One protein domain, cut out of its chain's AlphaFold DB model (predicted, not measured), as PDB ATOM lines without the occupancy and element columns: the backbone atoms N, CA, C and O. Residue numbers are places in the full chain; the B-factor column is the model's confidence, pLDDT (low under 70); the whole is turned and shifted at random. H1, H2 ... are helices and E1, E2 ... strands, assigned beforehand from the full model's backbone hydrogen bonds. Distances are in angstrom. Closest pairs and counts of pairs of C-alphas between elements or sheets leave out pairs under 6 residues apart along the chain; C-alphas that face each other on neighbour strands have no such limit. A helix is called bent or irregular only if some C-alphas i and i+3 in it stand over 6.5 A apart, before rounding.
ATOM      1  N   GLN A  28      77.270  20.281  72.132       81.50
ATOM      2  CA  GLN A  28      76.800  19.147  72.961       81.50
ATOM      3  C   GLN A  28      76.216  19.589  74.322       81.50
ATOM      4  O   GLN A  28      75.099  19.216  74.677       81.50
ATOM      5  N   SER A  29      76.926  20.439  75.068       81.38
ATOM      6  CA  SER A  29      76.462  20.953  76.368       81.38
ATOM      7  C   SER A  29      75.219  21.842  76.247       81.38
ATOM      8  O   SER A  29      74.349  21.811  77.114       81.38
ATOM      9  N   LEU A  30      75.093  22.598  75.147       83.31
ATOM     10  CA  LEU A  30      73.902  23.403  74.852       83.31
ATOM     11  C   LEU A  30      72.695  22.521  74.534       83.31
ATOM     12  O   LEU A  30      71.594  22.811  74.995       83.31
ATOM     13  N   ARG A  31      72.902  21.427  73.791       83.94
ATOM     14  CA  ARG A  31      71.863  20.424  73.528       83.94
ATOM     15  C   ARG A  31      71.396  19.777  74.827       83.94
ATOM     16  O   ARG A  31      70.208  19.857  75.114       83.94
ATOM     17  N   LYS A  32      72.323  19.298  75.667       87.00
ATOM     18  CA  LYS A  32      72.009  18.744  76.999       87.00
ATOM     19  C   LYS A  32      71.220  19.736  77.864       87.00
ATOM     20  O   LYS A  32      70.240  19.354  78.497       87.00
ATOM     21  N   PHE A  33      71.595  21.018  77.863       85.12
ATOM     22  CA  PHE A  33      70.875  22.060  78.603       85.12
ATOM     23  C   PHE A  33      69.441  22.275  78.088       85.12
ATOM     24  O   PHE A  33      68.503  22.357  78.882       85.12
ATOM     25  N   VAL A  34      69.250  22.345  76.767       89.06
ATOM     26  CA  VAL A  34      67.920  22.498  76.151       89.06
ATOM     27  C   VAL A  34      67.055  21.261  76.391       89.06
ATOM     28  O   VAL A  34      65.888  21.409  76.752       89.06
ATOM     29  N   GLU A  35      67.621  20.062  76.246       88.62
ATOM     30  CA  GLU A  35      66.952  18.783  76.507       88.62
ATOM     31  C   GLU A  35      66.466  18.706  77.954       88.62
ATOM     32  O   GLU A  35      65.276  18.520  78.186       88.62
ATOM     33  N   GLN A  36      67.338  18.975  78.931       90.06
ATOM     34  CA  GLN A  36      66.956  18.996  80.346       90.06
ATOM     35  C   GLN A  36      65.886  20.054  80.642       90.06
ATOM     36  O   GLN A  36      64.952  19.800  81.406       90.06
ATOM     37  N   LYS A  37      65.972  21.239  80.021       90.00
ATOM     38  CA  LYS A  37      64.961  22.289  80.196       90.00
ATOM     39  C   LYS A  37      63.603  21.880  79.617       90.00
ATOM     40  O   LYS A  37      62.576  22.198  80.218       90.00
ATOM     41  N   ALA A  38      63.594  21.168  78.491       88.94
ATOM     42  CA  ALA A  38      62.386  20.595  77.906       88.94
ATOM     43  C   ALA A  38      61.814  19.465  78.780       88.94
ATOM     44  O   ALA A  38      60.608  19.447  79.019       88.94
ATOM     45  N   SER A  39      62.663  18.590  79.332       92.12
ATOM     46  CA  SER A  39      62.250  17.533  80.264       92.12
ATOM     47  C   SER A  39      61.594  18.097  81.522       92.12
ATOM     48  O   SER A  39      60.526  17.632  81.900       92.12
ATOM     49  N   ILE A  40      62.163  19.142  82.137       91.00
ATOM     50  CA  ILE A  40      61.549  19.810  83.301       91.00
ATOM     51  C   ILE A  40      60.162  20.351  82.948       91.00
ATOM     52  O   ILE A  40      59.226  20.202  83.731       91.00
ATOM     53  N   LYS A  41      60.021  20.971  81.771       89.38
ATOM     54  CA  LYS A  41      58.732  21.499  81.321       89.38
ATOM     55  C   LYS A  41      57.704  20.375  81.153       89.38
ATOM     56  O   LYS A  41      56.616  20.478  81.710       89.38
ATOM     57  N   SER A  42      58.073  19.298  80.461       90.00
ATOM     58  CA  SER A  42      57.201  18.137  80.258       90.00
ATOM     59  C   SER A  42      56.798  17.477  81.580       90.00
ATOM     60  O   SER A  42      55.620  17.206  81.786       90.00
ATOM     61  N   LEU A  43      57.742  17.296  82.508       92.88
ATOM     62  CA  LEU A  43      57.451  16.767  83.842       92.88
ATOM     63  C   LEU A  43      56.523  17.695  84.636       92.88
ATOM     64  O   LEU A  43      55.660  17.210  85.358       92.88
ATOM     65  N   SER A  44      56.661  19.019  84.495       88.69
ATOM     66  CA  SER A  44      55.752  19.968  85.150       88.69
ATOM     67  C   SER A  44      54.326  19.890  84.602       88.69
ATOM     68  O   SER A  44      53.380  19.998  85.371       88.69
ATOM     69  N   GLU A  45      54.167  19.660  83.296       89.00
ATOM     70  CA  GLU A  45      52.858  19.492  82.657       89.00
ATOM     71  C   GLU A  45      52.204  18.174  83.105       89.00
ATOM     72  O   GLU A  45      51.058  18.185  83.541       89.00
ATOM     73  N   GLN A  46      52.960  17.069  83.127       90.06
ATOM     74  CA  GLN A  46      52.488  15.778  83.655       90.06
ATOM     75  C   GLN A  46      52.109  15.851  85.142       90.06
ATOM     76  O   GLN A  46      51.145  15.223  85.571       90.06
ATOM     77  N   LEU A  47      52.843  16.632  85.942       90.19
ATOM     78  CA  LEU A  47      52.518  16.829  87.355       90.19
ATOM     79  C   LEU A  47      51.150  17.507  87.528       90.19
ATOM     80  O   LEU A  47      50.390  17.101  88.401       90.19
ATOM     81  N   ILE A  48      50.833  18.498  86.687       87.31
ATOM     82  CA  ILE A  48      49.533  19.191  86.702       87.31
ATOM     83  C   ILE A  48      48.394  18.218  86.366       87.31
ATOM     84  O   ILE A  48      47.321  18.313  86.955       87.31
ATOM     85  N   GLU A  49      48.618  17.270  85.451       88.00
ATOM     86  CA  GLU A  49      47.617  16.254  85.094       88.00
ATOM     87  C   GLU A  49      47.302  15.307  86.262       88.00
ATOM     88  O   GLU A  49      46.145  14.948  86.464       88.00
ATOM     89  N   ILE A  50      48.309  14.934  87.058       90.88
ATOM     90  CA  ILE A  50      48.155  13.999  88.188       90.88
ATOM     91  C   ILE A  50      47.678  14.720  89.465       90.88
ATOM     92  O   ILE A  50      47.147  14.092  90.383       90.88
ATOM     93  N   GLU A  51      47.831  16.046  89.540       88.88
ATOM     94  CA  GLU A  51      47.514  16.842  90.730       88.88
ATOM     95  C   GLU A  51      46.051  16.686  91.174       88.88
ATOM     96  O   GLU A  51      45.787  16.547  92.370       88.88
ATOM     97  N   SER A  52      45.091  16.648  90.241       85.44
ATOM     98  CA  SER A  52      43.672  16.481  90.592       85.44
ATOM     99  C   SER A  52      43.379  15.135  91.248       85.44
ATOM    100  O   SER A  52      42.646  15.087  92.237       85.44
ATOM    101  N   ASP A  53      43.971  14.058  90.734       88.81
ATOM    102  CA  ASP A  53      43.756  12.703  91.245       88.81
ATOM    103  C   ASP A  53      44.411  12.538  92.620       88.81
ATOM    104  O   ASP A  53      43.786  12.031  93.554       88.81
ATOM    105  N   ALA A  54      45.618  13.086  92.790       88.38
ATOM    106  CA  ALA A  54      46.306  13.126  94.077       88.38
ATOM    107  C   ALA A  54      45.516  13.918  95.138       88.38
ATOM    108  O   ALA A  54      45.500  13.537  96.310       88.38
ATOM    109  N   ILE A  55      44.822  14.998  94.754       87.62
ATOM    110  CA  ILE A  55      43.928  15.748  95.654       87.62
ATOM    111  C   ILE A  55      42.711  14.906  96.062       87.62
ATOM    112  O   ILE A  55      42.289  14.963  97.220       87.62
ATOM    113  N   ILE A  56      42.132  14.126  95.147       87.56
ATOM    114  CA  ILE A  56      40.995  13.246  95.461       87.56
ATOM    115  C   ILE A  56      41.425  12.161  96.455       87.56
ATOM    116  O   ILE A  56      40.749  11.954  97.465       87.56
ATOM    117  N   GLU A  57      42.571  11.521  96.217       87.25
ATOM    118  CA  GLU A  57      43.144  10.517  97.122       87.25
ATOM    119  C   GLU A  57      43.447  11.115  98.506       87.25
ATOM    120  O   GLU A  57      43.039  10.574  99.536       87.25
ATOM    121  N   ALA A  58      44.069  12.296  98.535       86.56
ATOM    122  CA  ALA A  58      44.321  13.066  99.749       86.56
ATOM    123  C   ALA A  58      43.051  13.325 100.579       86.56
ATOM    124  O   ALA A  58      43.078  13.226 101.809       86.56
ATOM    125  N   LEU A  59      41.942  13.674  99.917       84.88
ATOM    126  CA  LEU A  59      40.656  13.937 100.565       84.88
ATOM    127  C   LEU A  59      40.031  12.662 101.139       84.88
ATOM    128  O   LEU A  59      39.500  12.716 102.249       84.88
ATOM    129  N   ALA A  60      40.120  11.535 100.431       83.50
ATOM    130  CA  ALA A  60      39.632  10.245 100.917       83.50
ATOM    131  C   ALA A  60      40.386   9.811 102.187       83.50
ATOM    132  O   ALA A  60      39.771   9.562 103.223       83.50
ATOM    133  N   ILE A  61      41.724   9.864 102.151       82.56
ATOM    134  CA  ILE A  61      42.579   9.566 103.311       82.56
ATOM    135  C   ILE A  61      42.244  10.493 104.487       82.56
ATOM    136  O   ILE A  61      42.215  10.064 105.641       82.56
ATOM    137  N   HIS A  62      41.995  11.778 104.222       80.19
ATOM    138  CA  HIS A  62      41.612  12.721 105.268       80.19
ATOM    139  C   HIS A  62      40.266  12.365 105.915       80.19
ATOM    140  O   HIS A  62      40.164  12.406 107.141       80.19
ATOM    141  N   GLN A  63      39.257  11.998 105.116       76.50
ATOM    142  CA  GLN A  63      37.927  11.607 105.599       76.50
ATOM    143  C   GLN A  63      37.974  10.344 106.467       76.50
ATOM    144  O   GLN A  63      37.409  10.346 107.562       76.50
ATOM    145  N   ASP A  64      38.704   9.313 106.041       74.12
ATOM    146  CA  ASP A  64      38.843   8.058 106.795       74.12
ATOM    147  C   ASP A  64      39.533   8.268 108.156       74.12
ATOM    148  O   ASP A  64      39.226   7.600 109.147       74.12
ATOM    149  N   ASN A  65      40.427   9.257 108.238       70.31
ATOM    150  CA  ASN A  65      41.184   9.589 109.445       70.31
ATOM    151  C   ASN A  65      40.480  10.587 110.389       70.31
ATOM    152  O   ASN A  65      41.023  10.896 111.454       70.31
ATOM    153  N   MET A  66      39.263  11.054 110.069       62.16
ATOM    154  CA  MET A  66      38.497  12.023 110.881       62.16
ATOM    155  C   MET A  66      38.214  11.574 112.322       62.16
ATOM    156  O   MET A  66      38.018  12.415 113.200       62.16
ATOM    157  N   ASN A  67      38.243  10.269 112.601       59.78
ATOM    158  CA  ASN A  67      38.049   9.734 113.953       59.78
ATOM    159  C   ASN A  67      39.285   9.901 114.863       59.78
ATOM    160  O   ASN A  67      39.152   9.845 116.084       59.78
ATOM    161  N   ASN A  68      40.469  10.164 114.297       57.03
ATOM    162  CA  ASN A  68      41.723  10.385 115.022       57.03
ATOM    163  C   ASN A  68      42.173  11.841 114.857       57.03
ATOM    164  O   ASN A  68      43.130  12.176 114.162       57.03
ATOM    165  N   ASN A  69      41.425  12.724 115.508       53.09
ATOM    166  CA  ASN A  69      41.587  14.170 115.501       53.09
ATOM    167  C   ASN A  69      43.032  14.591 115.876       53.09
ATOM    168  O   ASN A  69      43.337  14.639 117.071       53.09
ATOM    169  N   LYS A  70      43.913  14.850 114.879       55.19
ATOM    170  CA  LYS A  70      45.050  15.816 114.933       55.19
ATOM    171  C   LYS A  70      46.023  15.865 113.743       55.19
ATOM    172  O   LYS A  70      46.785  16.829 113.687       55.19
ATOM    173  N   ASN A  71      46.043  14.921 112.801       61.78
ATOM    174  CA  ASN A  71      47.077  14.933 111.754       61.78
ATOM    175  C   ASN A  71      46.513  15.226 110.361       61.78
ATOM    176  O   ASN A  71      45.914  14.370 109.727       61.78
ATOM    177  N   ASN A  72      46.814  16.421 109.843       71.50
ATOM    178  CA  ASN A  72      46.595  16.792 108.439       71.50
ATOM    179  C   ASN A  72      47.592  16.112 107.480       71.50
ATOM    180  O   ASN A  72      47.628  16.428 106.297       71.50
ATOM    181  N   VAL A  73      48.462  15.238 107.985       77.94
ATOM    182  CA  VAL A  73      49.488  14.554 107.194       77.94
ATOM    183  C   VAL A  73      48.832  13.400 106.455       77.94
ATOM    184  O   VAL A  73      48.308  12.496 107.096       77.94
ATOM    185  N   ILE A  74      48.874  13.442 105.128       82.19
ATOM    186  CA  ILE A  74      48.247  12.445 104.247       82.19
ATOM    187  C   ILE A  74      49.272  11.502 103.608       82.19
ATOM    188  O   ILE A  74      48.931  10.385 103.248       82.19
ATOM    189  N   TYR A  75      50.536  11.926 103.514       83.50
ATOM    190  CA  TYR A  75      51.641  11.105 103.028       83.50
ATOM    191  C   TYR A  75      52.938  11.507 103.731       83.50
ATOM    192  O   TYR A  75      53.189  12.693 103.964       83.50
ATOM    193  N   GLN A  76      53.775  10.530 104.069       84.12
ATOM    194  CA  GLN A  76      55.106  10.774 104.608       84.12
ATOM    195  C   GLN A  76      56.051   9.654 104.181       84.12
ATOM    196  O   GLN A  76      55.780   8.482 104.424       84.12
ATOM    197  N   ASP A  77      57.182  10.044 103.612       88.00
ATOM    198  CA  ASP A  77      58.277   9.165 103.221       88.00
ATOM    199  C   ASP A  77      59.622   9.827 103.581       88.00
ATOM    200  O   ASP A  77      59.673  10.956 104.075       88.00
ATOM    201  N   SER A  78      60.723   9.125 103.335       86.81
ATOM    202  CA  SER A  78      62.112   9.563 103.493       86.81
ATOM    203  C   SER A  78      62.451  10.860 102.747       86.81
ATOM    204  O   SER A  78      63.342  11.590 103.178       86.81
ATOM    205  N   ILE A  79      61.732  11.164 101.662       85.06
ATOM    206  CA  ILE A  79      62.001  12.307 100.778       85.06
ATOM    207  C   ILE A  79      61.058  13.487 101.055       85.06
ATOM    208  O   ILE A  79      61.466  14.641 100.930       85.06
ATOM    209  N   ALA A  80      59.797  13.232 101.426       82.38
ATOM    210  CA  ALA A  80      58.790  14.286 101.526       82.38
ATOM    211  C   ALA A  80      57.648  13.962 102.497       82.38
ATOM    212  O   ALA A  80      57.320  12.808 102.769       82.38
ATOM    213  N   LYS A  81      56.996  15.026 102.972       86.88
ATOM    214  CA  LYS A  81      55.778  14.984 103.784       86.88
ATOM    215  C   LYS A  81      54.700  15.831 103.115       86.88
ATOM    216  O   LYS A  81      54.926  17.016 102.876       86.88
ATOM    217  N   VAL A  82      53.530  15.248 102.870       84.19
ATOM    218  CA  VAL A  82      52.378  15.924 102.262       84.19
ATOM    219  C   VAL A  82      51.291  16.113 103.312       84.19
ATOM    220  O   VAL A  82      50.958  15.200 104.073       84.19
ATOM    221  N   VAL A  83      50.755  17.330 103.370       84.25
ATOM    222  CA  VAL A  83      49.760  17.755 104.352       84.25
ATOM    223  C   VAL A  83      48.582  18.380 103.619       84.25
ATOM    224  O   VAL A  83      48.783  19.244 102.765       84.25
ATOM    225  N   ILE A  84      47.362  17.980 103.970       82.88
ATOM    226  CA  ILE A  84      46.150  18.600 103.446       82.88
ATOM    227  C   ILE A  84      45.848  19.896 104.204       82.88
ATOM    228  O   ILE A  84      45.827  19.943 105.435       82.88
ATOM    229  N   CYS A  85      45.626  20.974 103.459       77.81
ATOM    230  CA  CYS A  85      45.352  22.294 104.013       77.81
ATOM    231  C   CYS A  85      44.061  22.838 103.411       77.81
ATOM    232  O   CYS A  85      43.997  23.112 102.215       77.81
ATOM    233  N   PHE A  86      43.054  23.073 104.248       79.31
ATOM    234  CA  PHE A  86      41.840  23.759 103.825       79.31
ATOM    235  C   PHE A  86      42.034  25.261 103.977       79.31
ATOM    236  O   PHE A  86      42.230  25.773 105.078       79.31
ATOM    237  N   ARG A  87      41.985  25.979 102.856       77.62
ATOM    238  CA  ARG A  87      41.870  27.437 102.865       77.62
ATOM    239  C   ARG A  87      40.402  27.797 102.740       77.62
ATOM    240  O   ARG A  87      39.699  27.261 101.886       77.62
ATOM    241  N   GLN A  88      39.948  28.717 103.579       78.56
ATOM    242  CA  GLN A  88      38.607  29.259 103.457       78.56
ATOM    243  C   GLN A  88      38.502  30.030 102.138       78.56
ATOM    244  O   GLN A  88      39.257  30.973 101.899       78.56
TER     245      GLN A  88
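This is residues 28 to 88 of the 178 residues of an uncharacterized protein of Planktothrix agardhii CCAP 1459/11A (UniProt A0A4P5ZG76). Picture one long kinked helix, H1, with a small two-stranded hairpin, E1 and E2, folded back beside the last part of that helix. Residues 28 to 54 of H1 stick out from this small body as a long arm, and that arm makes most of the length. The printed part has 61 residues with one named helix and two named strands, in the order H1, E1, E2; the strands form a sheet of two, order E1 - E2, antiparallel, and the class is mostly helix. The whole is extended, with a radius of gyration of the C-alphas of 17.2 A, and its C-alphas span 57 by 24 by 20 A along their three main axes.

Begin at the first printed residue and go along H1, residues 28 to 67. Up to residue 54 the helix stands free: there you will find no C-alpha that has another, 8 or more residues away along the chain, within 10 A. Near residue 51 look for a kink of 42 degrees in H1. In its backbone, 33 of 36 O i to N i+4 pairs are within hydrogen-bond range. Next look at Ala 58 and at Ile 74 of E1, residues 73 to 76: their C-alphas are 6.0 A apart, the closest pair of H1 and E1, and these two elements have 3 pairs of C-alphas within 8 A. From centre to centre, H1 and E1 are 16.4 A apart. Within 10 A, residues 57 to 65 of H1 make 13 pairs of C-alphas with E1 and 3 with E2, residues 81 to 83. H1 and E2 are apart, with no C-alpha of the one within 8 A of the other. E1 and E2 form a hairpin of antiparallel strands, their N-to-C directions at 168 degrees. Look across it for C-alphas that face each other: those of Val 73 and Val 83 are 4.3 A apart, and those of Gln 76 and Lys 81 are 4.3 A apart. Between them, N 74 and O 82 are within hydrogen-bond range at 2.9 A, and so are N 82 and O 75 at 2.8 A.

Find C-alpha 28 at (76.800, 19.147, 72.961), where H1 begins. From there the helix runs through 40 residues to C-alpha 67 at (38.049, 9.734, 113.953), 57.2 A from first to last C-alpha. H1 is irregular at its last residues, where C-alpha 64 to C-alpha 67 is 7.4 A. After five residues, find Val 73, the first residue of E1, which runs to Gln 76 and measures 7.2 A. Four residues later E2 begins at Lys 81; it runs 6.6 A to Val 83, whose C-alpha is at (49.760, 17.755, 104.352). Residues 84 to 88 follow and hold no named element.

The two C-alphas farthest apart are those of Gln 28 and Asn 67, 57.2 A, the first and last residues of H1. From the first printed C-alpha, Gln 28, to the last, Gln 88, the distance is 49.9 A. Without the stretch that stands free, the body has 34 residues and spans 26 by 22 by 16 A, with a radius of gyration of 9.9 A. The printed part has no cut, and the links from H1 to E1 and from E1 to E2 are tight. Look in the B-factor column for the model's confidence: the mean pLDDT of the printed part is 82.3, and six residues, 66 to 71, are under 70.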